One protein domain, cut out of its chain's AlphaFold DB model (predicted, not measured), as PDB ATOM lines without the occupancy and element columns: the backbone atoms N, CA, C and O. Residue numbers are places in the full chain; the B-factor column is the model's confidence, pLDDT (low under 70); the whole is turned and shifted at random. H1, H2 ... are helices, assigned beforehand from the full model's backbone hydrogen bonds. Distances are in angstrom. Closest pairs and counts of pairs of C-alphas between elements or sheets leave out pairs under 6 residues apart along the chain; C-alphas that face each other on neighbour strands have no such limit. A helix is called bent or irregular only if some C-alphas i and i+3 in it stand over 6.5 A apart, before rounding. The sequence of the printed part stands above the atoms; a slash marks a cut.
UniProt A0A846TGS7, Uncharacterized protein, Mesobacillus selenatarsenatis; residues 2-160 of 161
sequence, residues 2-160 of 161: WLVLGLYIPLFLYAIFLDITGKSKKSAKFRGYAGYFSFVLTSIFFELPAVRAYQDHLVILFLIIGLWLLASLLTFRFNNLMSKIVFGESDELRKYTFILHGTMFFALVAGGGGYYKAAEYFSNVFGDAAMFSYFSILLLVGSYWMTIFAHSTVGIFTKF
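Overview. This is residues 2 to 160 of the 161 residues of an uncharacterized protein of Mesobacillus selenatarsenatis (UniProt A0A846TGS7). Two long helices, H7 and H2, run side by side in opposite directions as the core of an elongated body, with H3 along one side of the pair and H1 and H5 along the other. H1 packs on H2 and H5 packs on H7, while the short H4 crosses H7 on the way from H3 to H5, and the short H6 sits at one end of the body beside the start of H7. The printed part has 159 residues with seven named helices, H1 to H7 in chain order, and no named strand; its class is all helix. It is compact, with a radius of gyration of the C-alphas of 17.0 A, and spans 52 by 33 by 27 A.

Arrangement. H7, residues 128 to 159, is the hub, touching five other helices. With H2, residues 25 to 53, and H3, residues 58 to 77, it forms a bundle, three helices running lengthwise together. H7 and H2 touch with 58 pairs of C-alphas within 8 A, the closest those of Ser 43 and Ser 143 at 4.0 A; they run opposite ways at a shallow tilt of 18 degrees. H3 touches H7 with residues 68 to 76 alone, closest at the C-alphas of Phe 76 and His 151, 5.6 A apart, the same way at a shallow tilt of 20 degrees. H2 and H3 are a helical hairpin, touching through residues 47 to 51 and 61 to 64 alone; their closest C-alphas are those of Val 51 and Leu 61, at 6.1 A. H1, residues 2 to 20, makes another helical hairpin with H2, at a shallow tilt of 26 degrees, with the C-alphas of Ala 15 and Arg 31 closest at 5.7 A. H5, residues 91 to 113, touches H7 with residues 105 to 113 alone, opposite ways at a shallow tilt of 16 degrees; the closest C-alphas are those of Gly 112 and Phe 135, at 6.9 A. H1 and H5 are near each other, whereas H1 and H7 are apart. H4, residues 79 to 87, touches H7 at a steep tilt of 69 degrees, only just short of perpendicular, with the C-alphas of Ser 83 and Ser 152 closest at 4.6 A. H4 also touches H5, about perpendicular at 77 degrees, closest at the C-alphas of Phe 87 and Arg 94, 4.6 A apart. H6, residues 116 to 126, touches H7 at residues 130 to 131 alone, at a steep tilt of 49 degrees, with the C-alphas of Ser 123 and Met 131 closest at 5.8 A. In H3, H4, H5 and H6 every O i to N i+4 pair is within hydrogen-bond range; the figures are 14 of 15 in H1, 21 of 25 in H2 and 26 of 28 in H7.

Along the chain. H7 is the longest helix, 46.6 A from C-alpha 128 at (15.823, 25.955, 6.298) to C-alpha 159 at (15.728, 60.077, -25.416). H2 measures 43.8 A and is only just irregular, with C-alphas 46 and 49 at 6.6 A. H5 measures 32.8 A, H3 28.2 A, and H1 27.1 A from C-alpha 2 at (6.606, 30.401, -10.789). H4 has 9 residues and H6 has 11.

Size, cuts and confidence. The two C-alphas farthest apart are those of Ser 24 and Val 125, at 54.5 A. The printed part has no cut, and the six links between helices are tight. The mean pLDDT of the printed part is 70.2, and 77 residues are under 70, among them residues 2 to 29, 91 to 123 and 153 to 160; H1 has a mean of 53.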
ATOM      1  N   TRP A   2       6.110  30.515  -9.404       40.75
ATOM      2  CA  TRP A   2       6.606  30.401 -10.789       40.75
ATOM      3  C   TRP A   2       5.735  31.054 -11.881       40.75
ATOM      4  O   TRP A   2       6.270  31.522 -12.877       40.75
ATOM      5  N   LEU A   3       4.413  31.149 -11.686       38.09
ATOM      6  CA  LEU A   3       3.478  31.736 -12.669       38.09
ATOM      7  C   LEU A   3       3.655  33.250 -12.881       38.09
ATOM      8  O   LEU A   3       3.427  33.754 -13.973       38.09
ATOM      9  N   VAL A   4       4.087  33.959 -11.836       44.53
ATOM     10  CA  VAL A   4       4.343  35.408 -11.846       44.53
ATOM     11  C   VAL A   4       5.622  35.661 -12.652       44.53
ATOM     12  O   VAL A   4       5.569  36.300 -13.697       44.53
ATOM     13  N   LEU A   5       6.737  35.017 -12.284       47.16
ATOM     14  CA  LEU A   5       7.984  35.008 -13.070       47.16
ATOM     15  C   LEU A   5       7.769  34.571 -14.534       47.16
ATOM     16  O   LEU A   5       8.345  35.162 -15.446       47.16
ATOM     17  N   GLY A   6       6.890  33.591 -14.756       46.88
ATOM     18  CA  GLY A   6       6.527  33.071 -16.073       46.88
ATOM     19  C   GLY A   6       5.761  34.041 -16.978       46.88
ATOM     20  O   GLY A   6       5.690  33.776 -18.170       46.88
ATOM     21  N   LEU A   7       5.230  35.159 -16.468       48.66
ATOM     22  CA  LEU A   7       4.561  36.199 -17.269       48.66
ATOM     23  C   LEU A   7       5.454  37.420 -17.530       48.66
ATOM     24  O   LEU A   7       5.410  37.984 -18.624       48.66
ATOM     25  N   TYR A   8       6.307  37.805 -16.576       56.22
ATOM     26  CA  TYR A   8       7.173  38.985 -16.726       56.22
ATOM     27  C   TYR A   8       8.421  38.712 -17.568       56.22
ATOM     28  O   TYR A   8       8.851  39.588 -18.316       56.22
ATOM     29  N   ILE A   9       8.967  37.490 -17.514       57.78
ATOM     30  CA  ILE A   9      10.113  37.093 -18.342       57.78
ATOM     31  C   ILE A   9       9.750  37.103 -19.841       57.78
ATOM     32  O   ILE A   9      10.501  37.704 -20.610       57.78
ATOM     33  N   PRO A  10       8.608  36.548 -20.299       52.66
ATOM     34  CA  PRO A  10       8.195  36.664 -21.698       52.66
ATOM     35  C   PRO A  10       7.926  38.098 -22.141       52.66
ATOM     36  O   PRO A  10       8.253  38.438 -23.270       52.66
ATOM     37  N   LEU A  11       7.369  38.952 -21.277       55.81
ATOM     38  CA  LEU A  11       7.141  40.372 -21.575       55.81
ATOM     39  C   LEU A  11       8.458  41.136 -21.745       55.81
ATOM     40  O   LEU A  11       8.605  41.920 -22.686       55.81
ATOM     41  N   PHE A  12       9.435  40.847 -20.886       60.03
ATOM     42  CA  PHE A  12      10.797  41.345 -21.009       60.03
ATOM     43  C   PHE A  12      11.454  40.855 -22.306       60.03
ATOM     44  O   PHE A  12      11.870  41.676 -23.119       60.03
ATOM     45  N   LEU A  13      11.462  39.543 -22.562       62.00
ATOM     46  CA  LEU A  13      12.020  38.941 -23.782       62.00
ATOM     47  C   LEU A  13      11.320  39.436 -25.054       62.00
ATOM     48  O   LEU A  13      11.973  39.654 -26.073       62.00
ATOM     49  N   TYR A  14      10.012  39.677 -24.999       58.81
ATOM     50  CA  TYR A  14       9.237  40.262 -26.088       58.81
ATOM     51  C   TYR A  14       9.641  41.715 -26.350       58.81
ATOM     52  O   TYR A  14       9.783  42.112 -27.507       58.81
ATOM     53  N   ALA A  15       9.907  42.503 -25.303       57.12
ATOM     54  CA  ALA A  15      10.451  43.850 -25.452       57.12
ATOM     55  C   ALA A  15      11.855  43.834 -26.093       57.12
ATOM     56  O   ALA A  15      12.108  44.660 -26.970       57.12
ATOM     57  N   ILE A  16      12.717  42.864 -25.740       59.00
ATOM     58  CA  ILE A  16      14.023  42.649 -26.398       59.00
ATOM     59  C   ILE A  16      13.842  42.275 -27.875       59.00
ATOM     60  O   ILE A  16      14.450  42.883 -28.755       59.00
ATOM     61  N   PHE A  17      12.984  41.295 -28.167       58.75
ATOM     62  CA  PHE A  17      12.711  40.823 -29.526       58.75
ATOM     63  C   PHE A  17      12.184  41.945 -30.434       58.75
ATOM     64  O   PHE A  17      12.608  42.099 -31.584       58.75
ATOM     65  N   LEU A  18      11.284  42.781 -29.915       55.53
ATOM     66  CA  LEU A  18      10.765  43.935 -30.646       55.53
ATOM     67  C   LEU A  18      11.819  45.023 -30.897       55.53
ATOM     68  O   LEU A  18      11.669  45.792 -31.848       55.53
ATOM     69  N   ASP A  19      12.866  45.102 -30.075       54.59
ATOM     70  CA  ASP A  19      13.961  46.055 -30.261       54.59
ATOM     71  C   ASP A  19      14.976  45.574 -31.311       54.59
ATOM     72  O   ASP A  19      15.399  46.352 -32.165       54.59
ATOM     73  N   ILE A  20      15.267  44.268 -31.342       56.25
ATOM     74  CA  ILE A  20      16.089  43.636 -32.392       56.25
ATOM     75  C   ILE A  20      15.445  43.805 -33.779       56.25
ATOM     76  O   ILE A  20      16.145  43.974 -34.773       56.25
ATOM     77  N   THR A  21      14.112  43.811 -33.858       56.66
ATOM     78  CA  THR A  21      13.368  43.875 -35.132       56.66
ATOM     79  C   THR A  21      13.131  45.293 -35.677       56.66
ATOM     80  O   THR A  21      12.496  45.440 -36.721       56.66
ATOM     81  N   GLY A  22      13.632  46.351 -35.021       54.03
ATOM     82  CA  GLY A  22      13.704  47.702 -35.604       54.03
ATOM     83  C   GLY A  22      12.365  48.425 -35.839       54.03
ATOM     84  O   GLY A  22      12.287  49.327 -36.673       54.03
ATOM     85  N   LYS A  23      11.284  48.060 -35.133       54.41
ATOM     86  CA  LYS A  23       9.948  48.660 -35.352       54.41
ATOM     87  C   LYS A  23       9.832  50.120 -34.855       54.41
ATOM     88  O   LYS A  23      10.480  50.510 -33.885       54.41
ATOM     89  N   SER A  24       8.948  50.886 -35.517       55.84
ATOM     90  CA  SER A  24       8.750  52.361 -35.518       55.84
ATOM     91  C   SER A  24       8.894  53.155 -34.195       55.84
ATOM     92  O   SER A  24       8.749  52.630 -33.094       55.84
ATOM     93  N   LYS A  25       9.062  54.489 -34.288       57.06
ATOM     94  CA  LYS A  25       9.208  55.414 -33.134       57.06
ATOM     95  C   LYS A  25       8.073  55.344 -32.089       57.06
ATOM     96  O   LYS A  25       8.329  55.542 -30.904       57.06
ATOM     97  N   LYS A  26       6.826  55.033 -32.482       59.22
ATOM     98  CA  LYS A  26       5.718  54.805 -31.521       59.22
ATOM     99  C   LYS A  26       5.910  53.509 -30.724       59.22
ATOM    100  O   LYS A  26       5.569  53.466 -29.546       59.22
ATOM    101  N   SER A  27       6.503  52.487 -31.343       62.94
ATOM    102  CA  SER A  27       6.877  51.242 -30.671       62.94
ATOM    103  C   SER A  27       8.002  51.474 -29.658       62.94
ATOM    104  O   SER A  27       7.926  50.924 -28.569       62.94
ATOM    105  N   ALA A  28       8.969  52.358 -29.931       63.72
ATOM    106  CA  ALA A  28      10.083  52.629 -29.012       63.72
ATOM    107  C   ALA A  28       9.638  53.145 -27.629       63.72
ATOM    108  O   ALA A  28      10.066  52.612 -26.608       63.72
ATOM    109  N   LYS A  29       8.715  54.118 -27.574       65.31
ATOM    110  CA  LYS A  29       8.174  54.613 -26.292       65.31
ATOM    111  C   LYS A  29       7.407  53.532 -25.529       65.31
ATOM    112  O   LYS A  29       7.581  53.399 -24.323       65.31
ATOM    113  N   PHE A  30       6.580  52.752 -26.229       70.56
ATOM    114  CA  PHE A  30       5.847  51.639 -25.622       70.56
ATOM    115  C   PHE A  30       6.801  50.573 -25.061       70.56
ATOM    116  O   PHE A  30       6.604  50.121 -23.938       70.56
ATOM    117  N   ARG A  31       7.880  50.240 -25.786       67.75
ATOM    118  CA  ARG A  31       8.939  49.322 -25.327       67.75
ATOM    119  C   ARG A  31       9.616  49.821 -24.051       67.75
ATOM    120  O   ARG A  31       9.782  49.043 -23.118       67.75
ATOM    121  N   GLY A  32       9.927  51.117 -23.978       69.00
ATOM    122  CA  GLY A  32      10.507  51.731 -22.784       69.00
ATOM    123  C   GLY A  32       9.636  51.604 -21.542       69.00
ATOM    124  O   GLY A  32      10.123  51.194 -20.492       69.00
ATOM    125  N   TYR A  33       8.340  51.893 -21.670       73.06
ATOM    126  CA  TYR A  33       7.405  51.732 -20.556       73.06
ATOM    127  C   TYR A  33       7.162  50.261 -20.207       73.06
ATOM    128  O   TYR A  33       7.130  49.923 -19.030       73.06
ATOM    129  N   ALA A  34       7.040  49.373 -21.196       70.38
ATOM    130  CA  ALA A  34       6.868  47.943 -20.949       70.38
ATOM    131  C   ALA A  34       8.075  47.340 -20.207       70.38
ATOM    132  O   ALA A  34       7.891  46.598 -19.241       70.38
ATOM    133  N   GLY A  35       9.298  47.706 -20.608       69.69
ATOM    134  CA  GLY A  35      10.526  47.334 -19.905       69.69
ATOM    135  C   GLY A  35      10.546  47.885 -18.482       69.69
ATOM    136  O   GLY A  35      10.699  47.120 -17.534       69.69
ATOM    137  N   TYR A  36      10.285  49.184 -18.323       76.81
ATOM    138  CA  TYR A  36      10.183  49.839 -17.019       76.81
ATOM    139  C   TYR A  36       9.221  49.122 -16.066       76.81
ATOM    140  O   TYR A  36       9.623  48.717 -14.979       76.81
ATOM    141  N   PHE A  37       7.967  48.914 -16.481       76.31
ATOM    142  CA  PHE A  37       6.962  48.254 -15.647       76.31
ATOM    143  C   PHE A  37       7.357  46.817 -15.309       76.31
ATOM    144  O   PHE A  37       7.189  46.401 -14.165       76.31
ATOM    145  N   SER A  38       7.929  46.078 -16.262       73.31
ATOM    146  CA  SER A  38       8.387  44.705 -16.018       73.31
ATOM    147  C   SER A  38       9.486  44.663 -14.953       73.31
ATOM    148  O   SER A  38       9.435  43.822 -14.055       73.31
ATOM    149  N   PHE A  39      10.438  45.597 -14.992       77.56
ATOM    150  CA  PHE A  39      11.524  45.664 -14.014       77.56
ATOM    151  C   PHE A  39      11.076  46.162 -12.639       77.56
ATOM    152  O   PHE A  39      11.485  45.588 -11.634       77.56
ATOM    153  N   VAL A  40      10.189  47.160 -12.574       82.31
ATOM    154  CA  VAL A  40       9.606  47.622 -11.301       82.31
ATOM    155  C   VAL A  40       8.802  46.507 -10.634       82.31
ATOM    156  O   VAL A  40       8.970  46.255  -9.445       82.31
ATOM    157  N   LEU A  41       7.961  45.792 -11.386       79.06
ATOM    158  CA  LEU A  41       7.182  44.679 -10.838       79.06
ATOM    159  C   LEU A  41       8.077  43.518 -10.394       79.06
ATOM    160  O   LEU A  41       7.839  42.936  -9.338       79.06
ATOM    161  N   THR A  42       9.130  43.212 -11.159       77.81
ATOM    162  CA  THR A  42      10.128  42.202 -10.771       77.81
ATOM    163  C   THR A  42      10.852  42.603  -9.489       77.81
ATOM    164  O   THR A  42      11.039  41.768  -8.609       77.81
ATOM    165  N   SER A  43      11.208  43.882  -9.353       84.62
ATOM    166  CA  SER A  43      11.810  44.426  -8.140       84.62
ATOM    167  C   SER A  43      10.898  44.234  -6.930       84.62
ATOM    168  O   SER A  43      11.306  43.567  -5.987       84.62
ATOM    169  N   ILE A  44       9.646  44.699  -6.994       84.00
ATOM    170  CA  ILE A  44       8.670  44.534  -5.902       84.00
ATOM    171  C   ILE A  44       8.500  43.053  -5.544       84.00
ATOM    172  O   ILE A  44       8.476  42.685  -4.371       84.00
ATOM    173  N   PHE A  45       8.418  42.178  -6.548       81.44
ATOM    174  CA  PHE A  45       8.296  40.741  -6.325       81.44
ATOM    175  C   PHE A  45       9.501  40.157  -5.570       81.44
ATOM    176  O   PHE A  45       9.326  39.291  -4.714       81.44
ATOM    177  N   PHE A  46      10.709  40.639  -5.856       81.38
ATOM    178  CA  PHE A  46      11.941  40.212  -5.192       81.38
ATOM    179  C   PHE A  46      12.066  40.710  -3.750       81.38
ATOM    180  O   PHE A  46      12.817  40.123  -2.974       81.38
ATOM    181  N   GLU A  47      11.298  41.722  -3.352       84.38
ATOM    182  CA  GLU A  47      11.231  42.153  -1.952       84.38
ATOM    183  C   GLU A  47      10.340  41.263  -1.096       84.38
ATOM    184  O   GLU A  47      10.575  41.143   0.105       84.38
ATOM    185  N   LEU A  48       9.336  40.609  -1.692       83.06
ATOM    186  CA  LEU A  48       8.348  39.821  -0.948       83.06
ATOM    187  C   LEU A  48       8.971  38.738  -0.048       83.06
ATOM    188  O   LEU A  48       8.499  38.588   1.079       83.06
ATOM    189  N   PRO A  49      10.013  37.990  -0.468       80.50
ATOM    190  CA  PRO A  49      10.696  37.047   0.415       80.50
ATOM    191  C   PRO A  49      11.318  37.720   1.642       80.50
ATOM    192  O   PRO A  49      11.138  37.219   2.746       80.50
ATOM    193  N   ALA A  50      11.954  38.886   1.482       84.12
ATOM    194  CA  ALA A  50      12.511  39.650   2.600       84.12
ATOM    195  C   ALA A  50      11.418  40.204   3.519       84.12
ATOM    196  O   ALA A  50      11.498  40.042   4.732       84.12
ATOM    197  N   VAL A  51      10.347  40.765   2.954       85.25
ATOM    198  CA  VAL A  51       9.160  41.198   3.710       85.25
ATOM    199  C   VAL A  51       8.594  40.041   4.537       85.25
ATOM    200  O   VAL A  51       8.261  40.224   5.704       85.25
ATOM    201  N   ARG A  52       8.536  38.832   3.965       82.62
ATOM    202  CA  ARG A  52       8.065  37.629   4.659       82.62
ATOM    203  C   ARG A  52       9.045  37.134   5.724       82.62
ATOM    204  O   ARG A  52       8.602  36.736   6.794       82.62
ATOM    205  N   ALA A  53      10.348  37.150   5.450       81.31
ATOM    206  CA  ALA A  53      11.381  36.720   6.396       81.31
ATOM    207  C   ALA A  53      11.411  37.592   7.659       81.31
ATOM    208  O   ALA A  53      11.694  37.095   8.742       81.31
ATOM    209  N   TYR A  54      11.079  38.878   7.521       84.00
ATOM    210  CA  TYR A  54      11.092  39.856   8.608       84.00
ATOM    211  C   TYR A  54       9.690  40.342   8.999       84.00
ATOM    212  O   TYR A  54       9.558  41.429   9.559       84.00
ATOM    213  N   GLN A  55       8.644  39.553   8.726       84.75
ATOM    214  CA  GLN A  55       7.245  39.960   8.923       84.75
ATOM    215  C   GLN A  55       6.923  40.377  10.372       84.75
ATOM    216  O   GLN A  55       6.126  41.285  10.592       84.75
ATOM    217  N   ASP A  56       7.596  39.766  11.351       87.62
ATOM    218  CA  ASP A  56       7.406  40.038  12.781       87.62
ATOM    219  C   ASP A  56       8.269  41.217  13.284       87.62
ATOM    220  O   ASP A  56       8.177  41.637  14.438       87.62
ATOM    221  N   HIS A  57       9.101  41.797  12.414       89.19
ATOM    222  CA  HIS A  57      10.018  42.891  12.726       89.19
ATOM    223  C   HIS A  57       9.619  44.176  11.990       89.19
ATOM    224  O   HIS A  57      10.239  44.570  11.000       89.19
ATOM    225  N   LEU A  58       8.615  44.886  12.520       87.75
ATOM    226  CA  LEU A  58       8.066  46.117  11.924       87.75
ATOM    227  C   LEU A  58       9.131  47.163  11.549       87.75
ATOM    228  O   LEU A  58       9.065  47.748  10.472       87.75
ATOM    229  N   VAL A  59      10.140  47.379  12.400       90.81
ATOM    230  CA  VAL A  59      11.229  48.335  12.124       90.81
ATOM    231  C   VAL A  59      12.025  47.935  10.876       90.81
ATOM    232  O   VAL A  59      12.351  48.786  10.050       90.81
ATOM    233  N   ILE A  60      12.303  46.639  10.708       87.31
ATOM    234  CA  ILE A  60      13.052  46.112   9.560       87.31
ATOM    235  C   ILE A  60      12.207  46.211   8.286       87.31
ATOM    236  O   ILE A  60      12.722  46.610   7.247       87.31
ATOM    237  N   LEU A  61      10.903  45.943   8.368       87.44
ATOM    238  CA  LEU A  61       9.968  46.137   7.255       87.44
ATOM    239  C   LEU A  61       9.955  47.583   6.747       87.44
ATOM    240  O   LEU A  61      10.084  47.817   5.543       87.44
ATOM    241  N   PHE A  62       9.845  48.557   7.656       90.25
ATOM    242  CA  PHE A  62       9.907  49.973   7.290       90.25
ATOM    243  C   PHE A  62      11.253  50.349   6.670       90.25
ATOM    244  O   PHE A  62      11.280  51.142   5.730       90.25
ATOM    245  N   LEU A  63      12.357  49.765   7.145       91.31
ATOM    246  CA  LEU A  63      13.675  49.966   6.547       91.31
ATOM    247  C   LEU A  63      13.759  49.384   5.135       91.31
ATOM    248  O   LEU A  63      14.215  50.083   4.238       91.31
ATOM    249  N   ILE A  64      13.293  48.151   4.917       88.56
ATOM    250  CA  ILE A  64      13.306  47.490   3.603       88.56
ATOM    251  C   ILE A  64      12.545  48.336   2.577       88.56
ATOM    252  O   ILE A  64      13.112  48.719   1.555       88.56
ATOM    253  N   ILE A  65      11.296  48.695   2.885       88.00
ATOM    254  CA  ILE A  65      10.434  49.463   1.976       88.00
ATOM    255  C   ILE A  65      10.940  50.904   1.832       88.00
ATOM    256  O   ILE A  65      10.958  51.459   0.733       88.00
ATOM    257  N   GLY A  66      11.361  51.533   2.931       90.81
ATOM    258  CA  GLY A  66      11.837  52.914   2.943       90.81
ATOM    259  C   GLY A  66      13.122  53.100   2.139       90.81
ATOM    260  O   GLY A  66      13.227  54.047   1.358       90.81
ATOM    261  N   LEU A  67      14.078  52.176   2.276       90.25
ATOM    262  CA  LEU A  67      15.303  52.174   1.480       90.25
ATOM    263  C   LEU A  67      15.002  51.928   0.002       90.25
ATOM    264  O   LEU A  67      15.587  52.605  -0.845       90.25
ATOM    265  N   TRP A  68      14.062  51.037  -0.323       90.31
ATOM    266  CA  TRP A  68      13.653  50.803  -1.705       90.31
ATOM    267  C   TRP A  68      13.023  52.043  -2.336       90.31
ATOM    268  O   TRP A  68      13.429  52.463  -3.421       90.31
ATOM    269  N   LEU A  69      12.092  52.696  -1.633       90.06
ATOM    270  CA  LEU A  69      11.480  53.948  -2.080       90.06
ATOM    271  C   LEU A  69      12.530  55.042  -2.280       90.06
ATOM    272  O   LEU A  69      12.509  55.732  -3.300       90.06
ATOM    273  N   LEU A  70      13.471  55.181  -1.344       90.81
ATOM    274  CA  LEU A  70      14.560  56.147  -1.449       90.81
ATOM    275  C   LEU A  70      15.449  55.853  -2.664       90.81
ATOM    276  O   LEU A  70      15.730  56.759  -3.449       90.81
ATOM    277  N   ALA A  71      15.851  54.597  -2.860       87.25
ATOM    278  CA  ALA A  71      16.641  54.176  -4.011       87.25
ATOM    279  C   ALA A  71      15.890  54.423  -5.326       87.25
ATOM    280  O   ALA A  71      16.471  54.963  -6.268       87.25
ATOM    281  N   SER A  72      14.597  54.103  -5.382       86.00
ATOM    282  CA  SER A  72      13.724  54.335  -6.537       86.00
ATOM    283  C   SER A  72      13.593  55.826  -6.862       86.00
ATOM    284  O   SER A  72      13.769  56.234  -8.008       86.00
ATOM    285  N   LEU A  73      13.393  56.680  -5.854       87.00
ATOM    286  CA  LEU A  73      13.335  58.134  -6.027       87.00
ATOM    287  C   LEU A  73      14.670  58.719  -6.501       87.00
ATOM    288  O   LEU A  73      14.691  59.547  -7.413       87.00
ATOM    289  N   LEU A  74      15.788  58.294  -5.904       85.69
ATOM    290  CA  LEU A  74      17.124  58.752  -6.290       85.69
ATOM    291  C   LEU A  74      17.461  58.327  -7.723       85.69
ATOM    292  O   LEU A  74      17.900  59.150  -8.526       85.69
ATOM    293  N   THR A  75      17.215  57.066  -8.070       83.06
ATOM    294  CA  THR A  75      17.476  56.541  -9.418       83.06
ATOM    295  C   THR A  75      16.570  57.168 -10.470       83.06
ATOM    296  O   THR A  75      17.047  57.463 -11.563       83.06
ATOM    297  N   PHE A  76      15.313  57.472 -10.140       83.00
ATOM    298  CA  PHE A  76      14.425  58.236 -11.012       83.00
ATOM    299  C   PHE A  76      14.921  59.674 -11.222       83.00
ATOM    300  O   PHE A  76      15.051  60.128 -12.361       83.00
ATOM    301  N   ARG A  77      15.258  60.390 -10.139       83.38
ATOM    302  CA  ARG A  77      15.746  61.780 -10.194       83.38
ATOM    303  C   ARG A  77      17.043  61.906 -10.991       83.38
ATOM    304  O   ARG A  77      17.214  62.866 -11.739       83.38
ATOM    305  N   PHE A  78      17.948  60.944 -10.832       82.12
ATOM    306  CA  PHE A  78      19.253  60.918 -11.490       82.12
ATOM    307  C   PHE A  78      19.305  59.926 -12.659       82.12
ATOM    308  O   PHE A  78      20.386  59.464 -13.022       82.12
ATOM    309  N   ASN A  79      18.165  59.626 -13.294       75.19
ATOM    310  CA  ASN A  79      18.053  58.601 -14.341       75.19
ATOM    311  C   ASN A  79      19.038  58.783 -15.506       75.19
ATOM    312  O   ASN A  79      19.532  57.807 -16.056       75.19
ATOM    313  N   ASN A  80      19.377  60.020 -15.865       71.94
ATOM    314  CA  ASN A  80      20.339  60.321 -16.918       71.94
ATOM    315  C   ASN A  80      21.768  59.959 -16.528       71.94
ATOM    316  O   ASN A  80      22.512  59.450 -17.362       71.94
ATOM    317  N   LEU A  81      22.147  60.245 -15.283       74.88
ATOM    318  CA  LEU A  81      23.453  59.881 -14.747       74.88
ATOM    319  C   LEU A  81      23.531  58.362 -14.584       74.88
ATOM    320  O   LEU A  81      24.475  57.747 -15.063       74.88
ATOM    321  N   MET A  82      22.492  57.755 -14.007       72.88
ATOM    322  CA  MET A  82      22.400  56.306 -13.830       72.88
ATOM    323  C   MET A  82      22.413  55.568 -15.167       72.88
ATOM    324  O   MET A  82      23.177  54.631 -15.320       72.88
ATOM    325  N   SER A  83      21.677  56.032 -16.178       70.25
ATOM    326  CA  SER A  83      21.692  55.436 -17.520       70.25
ATOM    327  C   SER A  83      23.090  55.457 -18.148       70.25
ATOM    328  O   SER A  83      23.491  54.475 -18.768       70.25
ATOM    329  N   LYS A  84      23.861  56.534 -17.947       71.94
ATOM    330  CA  LYS A  84      25.258  56.608 -18.403       71.94
ATOM    331  C   LYS A  84      26.183  55.672 -17.626       71.94
ATOM    332  O   LYS A  84      27.009  55.017 -18.245       71.94
ATOM    333  N   ILE A  85      26.040  55.601 -16.301       72.94
ATOM    334  CA  ILE A  85      26.846  54.715 -15.446       72.94
ATOM    335  C   ILE A  85      26.548  53.246 -15.762       72.94
ATOM    336  O   ILE A  85      27.464  52.451 -15.928       72.94
ATOM    337  N   VAL A  86      25.265  52.901 -15.861       68.62
ATOM    338  CA  VAL A  86      24.780  51.529 -16.026       68.62
ATOM    339  C   VAL A  86      25.029  51.023 -17.434       68.62
ATOM    340  O   VAL A  86      25.437  49.883 -17.573       68.62
ATOM    341  N   PHE A  87      24.789  51.828 -18.474       66.75
ATOM    342  CA  PHE A  87      24.822  51.344 -19.858       66.75
ATOM    343  C   PHE A  87      25.960  51.907 -20.717       66.75
ATOM    344  O   PHE A  87      26.164  51.430 -21.833       66.75
ATOM    345  N   GLY A  88      26.701  52.900 -20.226       65.69
ATOM    346  CA  GLY A  88      27.732  53.591 -20.995       65.69
ATOM    347  C   GLY A  88      27.186  54.651 -21.960       65.69
ATOM    348  O   GLY A  88      25.974  54.862 -22.110       65.69
ATOM    349  N   GLU A  89      28.113  55.368 -22.600       68.44
ATOM    350  CA  GLU A  89      27.790  56.498 -23.481       68.44
ATOM    351  C   GLU A  89      27.557  56.108 -24.951       68.44
ATOM    352  O   GLU A  89      26.839  56.836 -25.633       68.44
ATOM    353  N   SER A  90      28.093  54.977 -25.436       71.94
ATOM    354  CA  SER A  90      27.915  54.542 -26.835       71.94
ATOM    355  C   SER A  90      26.713  53.610 -27.021       71.94
ATOM    356  O   SER A  90      26.425  52.767 -26.171       71.94
ATOM    357  N   ASP A  91      26.016  53.734 -28.155       64.62
ATOM    358  CA  ASP A  91      24.811  52.943 -28.448       64.62
ATOM    359  C   ASP A  91      25.087  51.434 -28.571       64.62
ATOM    360  O   ASP A  91      24.246  50.622 -28.176       64.62
ATOM    361  N   GLU A  92      26.273  51.040 -29.048       64.19
ATOM    362  CA  GLU A  92      26.688  49.632 -29.041       64.19
ATOM    363  C   GLU A  92      26.909  49.119 -27.618       64.19
ATOM    364  O   GLU A  92      26.367  48.068 -27.264       64.19
ATOM    365  N   LEU A  93      27.615  49.880 -26.765       63.03
ATOM    366  CA  LEU A  93      27.821  49.497 -25.366       63.03
ATOM    367  C   LEU A  93      26.480  49.307 -24.657       63.03
ATOM    368  O   LEU A  93      26.310  48.344 -23.919       63.03
ATOM    369  N   ARG A  94      25.502  50.182 -24.911       64.44
ATOM    370  CA  ARG A  94      24.185  50.097 -24.271       64.44
ATOM    371  C   ARG A  94      23.468  48.789 -24.568       64.44
ATOM    372  O   ARG A  94      22.894  48.206 -23.649       64.44
ATOM    373  N   LYS A  95      23.522  48.306 -25.813       60.91
ATOM    374  CA  LYS A  95      22.927  47.014 -26.193       60.91
ATOM    375  C   LYS A  95      23.597  45.850 -25.469       60.91
ATOM    376  O   LYS A  95      22.898  45.035 -24.868       60.91
ATOM    377  N   TYR A  96      24.928  45.786 -25.481       61.34
ATOM    378  CA  TYR A  96      25.664  44.711 -24.806       61.34
ATOM    379  C   TYR A  96      25.463  44.744 -23.297       61.34
ATOM    380  O   TYR A  96      25.203  43.711 -22.684       61.34
ATOM    381  N   THR A  97      25.498  45.930 -22.700       63.56
ATOM    382  CA  THR A  97      25.319  46.091 -21.262       63.56
ATOM    383  C   THR A  97      23.898  45.741 -20.833       63.56
ATOM    384  O   THR A  97      23.710  45.118 -19.789       63.56
ATOM    385  N   PHE A  98      22.895  46.034 -21.664       64.00
ATOM    386  CA  PHE A  98      21.524  45.605 -21.422       64.00
ATOM    387  C   PHE A  98      21.370  44.077 -21.431       64.00
ATOM    388  O   PHE A  98      20.758  43.516 -20.520       64.00
ATOM    389  N   ILE A  99      21.993  43.391 -22.395       63.06
ATOM    390  CA  ILE A  99      22.040  41.920 -22.446       63.06
ATOM    391  C   ILE A  99      22.780  41.358 -21.225       63.06
ATOM    392  O   ILE A  99      22.314  40.409 -20.595       63.06
ATOM    393  N   LEU A 100      23.909  41.958 -20.849       65.88
ATOM    394  CA  LEU A 100      24.748  41.514 -19.737       65.88
ATOM    395  C   LEU A 100      24.015  41.603 -18.393       65.88
ATOM    396  O   LEU A 100      24.045  40.651 -17.618       65.88
ATOM    397  N   HIS A 101      23.270  42.683 -18.153       65.00
ATOM    398  CA  HIS A 101      22.436  42.825 -16.956       65.00
ATOM    399  C   HIS A 101      21.262  41.840 -16.945       65.00
ATOM    400  O   HIS A 101      20.963  41.260 -15.902       65.00
ATOM    401  N   GLY A 102      20.638  41.590 -18.104       61.62
ATOM    402  CA  GLY A 102      19.650  40.519 -18.253       61.62
ATOM    403  C   GLY A 102      20.241  39.144 -17.922       61.62
ATOM    404  O   GLY A 102      19.617  38.349 -17.228       61.62
ATOM    405  N   THR A 103      21.480  38.883 -18.341       62.12
ATOM    406  CA  THR A 103      22.176  37.608 -18.099       62.12
ATOM    407  C   THR A 103      22.594  37.464 -16.635       62.12
ATOM    408  O   THR A 103      22.411  36.397 -16.055       62.12
ATOM    409  N   MET A 104      23.080  38.536 -15.998       62.00
ATOM    410  CA  MET A 104      23.366  38.563 -14.558       62.00
ATOM    411  C   MET A 104      22.110  38.314 -13.722       62.00
ATOM    412  O   MET A 104      22.186  37.609 -12.724       62.00
ATOM    413  N   PHE A 105      20.949  38.819 -14.145       64.12
ATOM    414  CA  PHE A 105      19.671  38.490 -13.516       64.12
ATOM    415  C   PHE A 105      19.350  36.996 -13.615       64.12
ATOM    416  O   PHE A 105      19.056  36.370 -12.598       64.12
ATOM    417  N   PHE A 106      19.468  36.400 -14.807       60.56
ATOM    418  CA  PHE A 106      19.278  34.956 -14.968       60.56
ATOM    419  C   PHE A 106      20.286  34.149 -14.144       60.56
ATOM    420  O   PHE A 106      19.904  33.148 -13.548       60.56
ATOM    421  N   ALA A 107      21.535  34.604 -14.042       62.56
ATOM    422  CA  ALA A 107      22.558  33.978 -13.212       62.56
ATOM    423  C   ALA A 107      22.266  34.113 -11.706       62.56
ATOM    424  O   ALA A 107      22.488  33.162 -10.970       62.56
ATOM    425  N   LEU A 108      21.722  35.240 -11.240       61.34
ATOM    426  CA  LEU A 108      21.290  35.433  -9.849       61.34
ATOM    427  C   LEU A 108      20.092  34.543  -9.499       61.34
ATOM    428  O   LEU A 108      20.069  33.927  -8.438       61.34
ATOM    429  N   VAL A 109      19.119  34.427 -10.402       59.34
ATOM    430  CA  VAL A 109      17.938  33.574 -10.209       59.34
ATOM    431  C   VAL A 109      18.299  32.089 -10.306       59.34
ATOM    432  O   VAL A 109      17.834  31.299  -9.487       59.34
ATOM    433  N   ALA A 110      19.154  31.699 -11.253       56.81
ATOM    434  CA  ALA A 110      19.602  30.317 -11.426       56.81
ATOM    435  C   ALA A 110      20.659  29.893 -10.391       56.81
ATOM    436  O   ALA A 110      20.649  28.754  -9.937       56.81
ATOM    437  N   GLY A 111      21.558  30.792  -9.996       53.97
ATOM    438  CA  GLY A 111      22.614  30.542  -9.014       53.97
ATOM    439  C   GLY A 111      22.121  30.646  -7.575       53.97
ATOM    440  O   GLY A 111      22.495  29.823  -6.747       53.97
ATOM    441  N   GLY A 112      21.232  31.604  -7.298       51.31
ATOM    442  CA  GLY A 112      20.468  31.657  -6.060       51.31
ATOM    443  C   GLY A 112      19.500  30.483  -6.013       51.31
ATOM    444  O   GLY A 112      19.749  29.514  -5.314       51.31
ATOM    445  N   GLY A 113      18.400  30.525  -6.769       48.62
ATOM    446  CA  GLY A 113      17.284  29.567  -6.665       48.62
ATOM    447  C   GLY A 113      17.495  28.179  -7.270       48.62
ATOM    448  O   GLY A 113      16.756  27.261  -6.925       48.62
ATOM    449  N   GLY A 114      18.442  28.015  -8.196       45.88
ATOM    450  CA  GLY A 114      18.520  26.833  -9.063       45.88
ATOM    451  C   GLY A 114      19.664  25.865  -8.770       45.88
ATOM    452  O   GLY A 114      19.592  24.717  -9.211       45.88
ATOM    453  N   TYR A 115      20.697  26.255  -8.012       55.75
ATOM    454  CA  TYR A 115      21.775  25.326  -7.656       55.75
ATOM    455  C   TYR A 115      21.353  24.454  -6.470       55.75
ATOM    456  O   TYR A 115      21.824  24.617  -5.345       55.75
ATOM    457  N   TYR A 116      20.441  23.517  -6.754       55.25
ATOM    458  CA  TYR A 116      19.784  22.628  -5.793       55.25
ATOM    459  C   TYR A 116      20.765  22.005  -4.791       55.25
ATOM    460  O   TYR A 116      20.467  21.969  -3.612       55.25
ATOM    461  N   LYS A 117      21.975  21.623  -5.224       58.12
ATOM    462  CA  LYS A 117      23.002  21.047  -4.338       58.12
ATOM    463  C   LYS A 117      23.622  22.034  -3.348       58.12
ATOM    464  O   LYS A 117      23.926  21.651  -2.226       58.12
ATOM    465  N   ALA A 118      23.851  23.283  -3.753       58.34
ATOM    466  CA  ALA A 118      24.362  24.301  -2.832       58.34
ATOM    467  C   ALA A 118      23.255  24.693  -1.856       58.34
ATOM    468  O   ALA A 118      23.477  24.747  -0.654       58.34
ATOM    469  N   ALA A 119      22.046  24.879  -2.380       60.16
ATOM    470  CA  ALA A 119      20.850  25.117  -1.600       60.16
ATOM    471  C   ALA A 119      20.636  24.007  -0.538       60.16
ATOM    472  O   ALA A 119      20.540  24.292   0.651       60.16
ATOM    473  N   GLU A 120      20.675  22.741  -0.948       63.62
ATOM    474  CA  GLU A 120      20.581  21.558  -0.088       63.62
ATOM    475  C   GLU A 120      21.725  21.480   0.932       63.62
ATOM    476  O   GLU A 120      21.479  21.236   2.109       63.62
ATOM    477  N   TYR A 121      22.972  21.749   0.532       68.56
ATOM    478  CA  TYR A 121      24.104  21.798   1.463       68.56
ATOM    479  C   TYR A 121      23.915  22.876   2.542       68.56
ATOM    480  O   TYR A 121      24.082  22.601   3.726       68.56
ATOM    481  N   PHE A 122      23.519  24.093   2.156       63.50
ATOM    482  CA  PHE A 122      23.281  25.184   3.102       63.50
ATOM    483  C   PHE A 122      22.069  24.917   4.010       63.50
ATOM    484  O   PHE A 122      22.157  25.195   5.203       63.50
ATOM    485  N   SER A 123      20.979  24.343   3.490       69.38
ATOM    486  CA  SER A 123      19.838  23.881   4.299       69.38
ATOM    487  C   SER A 123      20.275  22.825   5.320       69.38
ATOM    488  O   SER A 123      20.002  22.971   6.508       69.38
ATOM    489  N   ASN A 124      21.053  21.826   4.898       75.44
ATOM    490  CA  ASN A 124      21.527  20.759   5.780       75.44
ATOM    491  C   ASN A 124      22.493  21.252   6.871       75.44
ATOM    492  O   ASN A 124      22.535  20.672   7.953       75.44
ATOM    493  N   VAL A 125      23.276  22.304   6.605       76.50
ATOM    494  CA  VAL A 125      24.273  22.835   7.554       76.50
ATOM    495  C   VAL A 125      23.690  23.906   8.482       76.50
ATOM    496  O   VAL A 125      24.025  23.933   9.664       76.50
ATOM    497  N   PHE A 126      22.835  24.796   7.972       72.94
ATOM    498  CA  PHE A 126      22.352  25.977   8.705       72.94
ATOM    499  C   PHE A 126      20.849  25.946   9.016       72.94
ATOM    500  O   PHE A 126      20.354  26.808   9.744       72.94
ATOM    501  N   GLY A 127      20.121  24.959   8.493       75.31
ATOM    502  CA  GLY A 127      18.673  24.840   8.606       75.31
ATOM    503  C   GLY A 127      17.911  25.720   7.611       75.31
ATOM    504  O   GLY A 127      18.375  26.777   7.167       75.31
ATOM    505  N   ASP A 128      16.685  25.304   7.295       73.56
ATOM    506  CA  ASP A 128      15.823  25.955   6.298       73.56
ATOM    507  C   ASP A 128      15.525  27.430   6.610       73.56
ATOM    508  O   ASP A 128      15.400  28.252   5.702       73.56
ATOM    509  N   ALA A 129      15.454  27.799   7.892       70.06
ATOM    510  CA  ALA A 129      15.163  29.169   8.316       70.06
ATOM    511  C   ALA A 129      16.315  30.148   8.008       70.06
ATOM    512  O   ALA A 129      16.087  31.258   7.509       70.06
ATOM    513  N   ALA A 130      17.561  29.739   8.266       68.62
ATOM    514  CA  ALA A 130      18.742  30.547   7.958       68.62
ATOM    515  C   ALA A 130      18.936  30.668   6.441       68.62
ATOM    516  O   ALA A 130      19.223  31.747   5.920       68.62
ATOM    517  N   MET A 131      18.692  29.570   5.726       72.44
ATOM    518  CA  MET A 131      18.720  29.532   4.273       72.44
ATOM    519  C   MET A 131      17.673  30.473   3.658       72.44
ATOM    520  O   MET A 131      18.012  31.292   2.806       72.44
ATOM    521  N   PHE A 132      16.421  30.428   4.120       71.12
ATOM    522  CA  PHE A 132      15.363  31.321   3.641       71.12
ATOM    523  C   PHE A 132      15.723  32.799   3.842       71.12
ATOM    524  O   PHE A 132      15.517  33.616   2.942       71.12
ATOM    525  N   SER A 133      16.325  33.140   4.984       72.56
ATOM    526  CA  SER A 133      16.783  34.502   5.282       72.56
ATOM    527  C   SER A 133      17.914  34.951   4.346       72.56
ATOM    528  O   SER A 133      17.851  36.040   3.779       72.56
ATOM    529  N   TYR A 134      18.911  34.094   4.107       73.12
ATOM    530  CA  TYR A 134      20.003  34.360   3.163       73.12
ATOM    531  C   TYR A 134      19.489  34.614   1.738       73.12
ATOM    532  O   TYR A 134      19.823  35.618   1.106       73.12
ATOM    533  N   PHE A 135      18.611  33.738   1.252       74.69
ATOM    534  CA  PHE A 135      17.971  33.881  -0.051       74.69
ATOM    535  C   PHE A 135      17.136  35.152  -0.168       74.69
ATOM    536  O   PHE A 135      17.140  35.811  -1.208       74.69
ATOM    537  N   SER A 136      16.446  35.511   0.908       76.75
ATOM    538  CA  SER A 136      15.647  36.728   0.970       76.75
ATOM    539  C   SER A 136      16.511  37.983   0.840       76.75
ATOM    540  O   SER A 136      16.123  38.908   0.134       76.75
ATOM    541  N   ILE A 137      17.707  37.998   1.435       79.94
ATOM    542  CA  ILE A 137      18.670  39.099   1.280       79.94
ATOM    543  C   ILE A 137      19.215  39.163  -0.152       79.94
ATOM    544  O   ILE A 137      19.305  40.249  -0.723       79.94
ATOM    545  N   LEU A 138      19.549  38.025  -0.769       79.81
ATOM    546  CA  LEU A 138      20.001  37.999  -2.167       79.81
ATOM    547  C   LEU A 138      18.942  38.556  -3.124       79.81
ATOM    548  O   LEU A 138      19.256  39.368  -3.995       79.81
ATOM    549  N   LEU A 139      17.684  38.145  -2.949       80.69
ATOM    550  CA  LEU A 139      16.573  38.662  -3.745       80.69
ATOM    551  C   LEU A 139      16.332  40.141  -3.456       80.69
ATOM    552  O   LEU A 139      16.137  40.903  -4.399       80.69
ATOM    553  N   LEU A 140      16.470  40.580  -2.204       84.50
ATOM    554  CA  LEU A 140      16.407  41.993  -1.850       84.50
ATOM    555  C   LEU A 140      17.457  42.808  -2.619       84.50
ATOM    556  O   LEU A 140      17.098  43.781  -3.272       84.50
ATOM    557  N   VAL A 141      18.727  42.390  -2.651       83.25
ATOM    558  CA  VAL A 141      19.767  43.052  -3.471       83.25
ATOM    559  C   VAL A 141      19.382  43.057  -4.956       83.25
ATOM    560  O   VAL A 141      19.515  44.079  -5.635       83.25
ATOM    561  N   GLY A 142      18.833  41.945  -5.449       80.38
ATOM    562  CA  GLY A 142      18.274  41.850  -6.795       80.38
ATOM    563  C   GLY A 142      17.150  42.861  -7.059       80.38
ATOM    564  O   GLY A 142      17.105  43.435  -8.144       80.38
ATOM    565  N   SER A 143      16.284  43.139  -6.078       85.19
ATOM    566  CA  SER A 143      15.231  44.160  -6.174       85.19
ATOM    567  C   SER A 143      15.815  45.552  -6.425       85.19
ATOM    568  O   SER A 143      15.422  46.233  -7.378       85.19
ATOM    569  N   TYR A 144      16.811  45.962  -5.634       85.12
ATOM    570  CA  TYR A 144      17.471  47.260  -5.813       85.12
ATOM    571  C   TYR A 144      18.117  47.379  -7.193       85.12
ATOM    572  O   TYR A 144      17.976  48.403  -7.866       85.12
ATOM    573  N   TRP A 145      18.768  46.311  -7.649       79.69
ATOM    574  CA  TRP A 145      19.357  46.259  -8.982       79.69
ATOM    575  C   TRP A 145      18.305  46.411 -10.089       79.69
ATOM    576  O   TRP A 145      18.469  47.225 -10.999       79.69
ATOM    577  N   MET A 146      17.183  45.693  -9.983       80.69
ATOM    578  CA  MET A 146      16.058  45.787 -10.920       80.69
ATOM    579  C   MET A 146      15.449  47.192 -10.949       80.69
ATOM    580  O   MET A 146      15.100  47.683 -12.019       80.69
ATOM    581  N   THR A 147      15.383  47.873  -9.805       85.00
ATOM    582  CA  THR A 147      14.909  49.264  -9.712       85.00
ATOM    583  C   THR A 147      15.818  50.227 -10.467       85.00
ATOM    584  O   THR A 147      15.343  51.004 -11.299       85.00
ATOM    585  N   ILE A 148      17.134  50.147 -10.233       80.06
ATOM    586  CA  ILE A 148      18.134  50.948 -10.957       80.06
ATOM    587  C   ILE A 148      17.984  50.724 -12.465       80.06
ATOM    588  O   ILE A 148      17.975  51.676 -13.255       80.06
ATOM    589  N   PHE A 149      17.822  49.466 -12.864       77.00
ATOM    590  CA  PHE A 149      17.704  49.080 -14.257       77.00
ATOM    591  C   PHE A 149      16.400  49.581 -14.895       77.00
ATOM    592  O   PHE A 149      16.435  50.153 -15.988       77.00
ATOM    593  N   ALA A 150      15.270  49.476 -14.188       79.50
ATOM    594  CA  ALA A 150      13.974  49.984 -14.625       79.50
ATOM    595  C   ALA A 150      14.062  51.465 -15.007       79.50
ATOM    596  O   ALA A 150      13.799  51.838 -16.152       79.50
ATOM    597  N   HIS A 151      14.507  52.311 -14.079       79.94
ATOM    598  CA  HIS A 151      14.603  53.758 -14.296       79.94
ATOM    599  C   HIS A 151      15.585  54.115 -15.413       79.94
ATOM    600  O   HIS A 151      15.353  55.047 -16.189       79.94
ATOM    601  N   SER A 152      16.647  53.325 -15.556       72.19
ATOM    602  CA  SER A 152      17.654  53.522 -16.596       72.19
ATOM    603  C   SER A 152      17.142  53.136 -17.997       72.19
ATOM    604  O   SER A 152      17.555  53.756 -18.980       72.19
ATOM    605  N   THR A 153      16.198  52.189 -18.123       68.12
ATOM    606  CA  THR A 153      15.570  51.842 -19.419       68.12
ATOM    607  C   THR A 153      14.660  52.942 -19.961       68.12
ATOM    608  O   THR A 153      14.697  53.226 -21.160       68.12
ATOM    609  N   VAL A 154      13.907  53.643 -19.105       67.06
ATOM    610  CA  VAL A 154      13.105  54.804 -19.534       67.06
ATOM    611  C   VAL A 154      14.009  55.875 -20.139       67.06
ATOM    612  O   VAL A 154      13.687  56.416 -21.196       67.06
ATOM    613  N   GLY A 155      15.172  56.136 -19.532       60.50
ATOM    614  CA  GLY A 155      16.161  57.087 -20.047       60.50
ATOM    615  C   GLY A 155      16.673  56.753 -21.453       60.50
ATOM    616  O   GLY A 155      16.891  57.665 -22.249       60.50
ATOM    617  N   ILE A 156      16.797  55.464 -21.788       61.91
ATOM    618  CA  ILE A 156      17.195  54.996 -23.125       61.91
ATOM    619  C   ILE A 156      16.064  55.234 -24.132       61.91
ATOM    620  O   ILE A 156      16.250  55.926 -25.130       61.91
ATOM    621  N   PHE A 157      14.868  54.712 -23.862       58.31
ATOM    622  CA  PHE A 157      13.784  54.686 -24.848       58.31
ATOM    623  C   PHE A 157      13.020  56.014 -24.995       58.31
ATOM    624  O   PHE A 157      12.310  56.207 -25.983       58.31
ATOM    625  N   THR A 158      13.163  56.948 -24.049       53.47
ATOM    626  CA  THR A 158      12.540  58.286 -24.127       53.47
ATOM    627  C   THR A 158      13.438  59.356 -24.750       53.47
ATOM    628  O   THR A 158      12.918  60.379 -25.199       53.47
ATOM    629  N   LYS A 159      14.760  59.133 -24.827       49.59
ATOM    630  CA  LYS A 159      15.728  60.077 -25.416       49.59
ATOM    631  C   LYS A 159      16.003  59.897 -26.907       49.59
ATOM    632  O   LYS A 159      16.646  60.776 -27.477       49.59
ATOM    633  N   PHE A 160      15.505  58.841 -27.550       38.53
ATOM    634  CA  PHE A 160      15.503  58.751 -29.012       38.53
ATOM    635  C   PHE A 160      14.582  59.843 -29.593       38.53
ATOM    636  O   PHE A 160      13.378  59.636 -29.759       38.53
TER     637      PHE A 160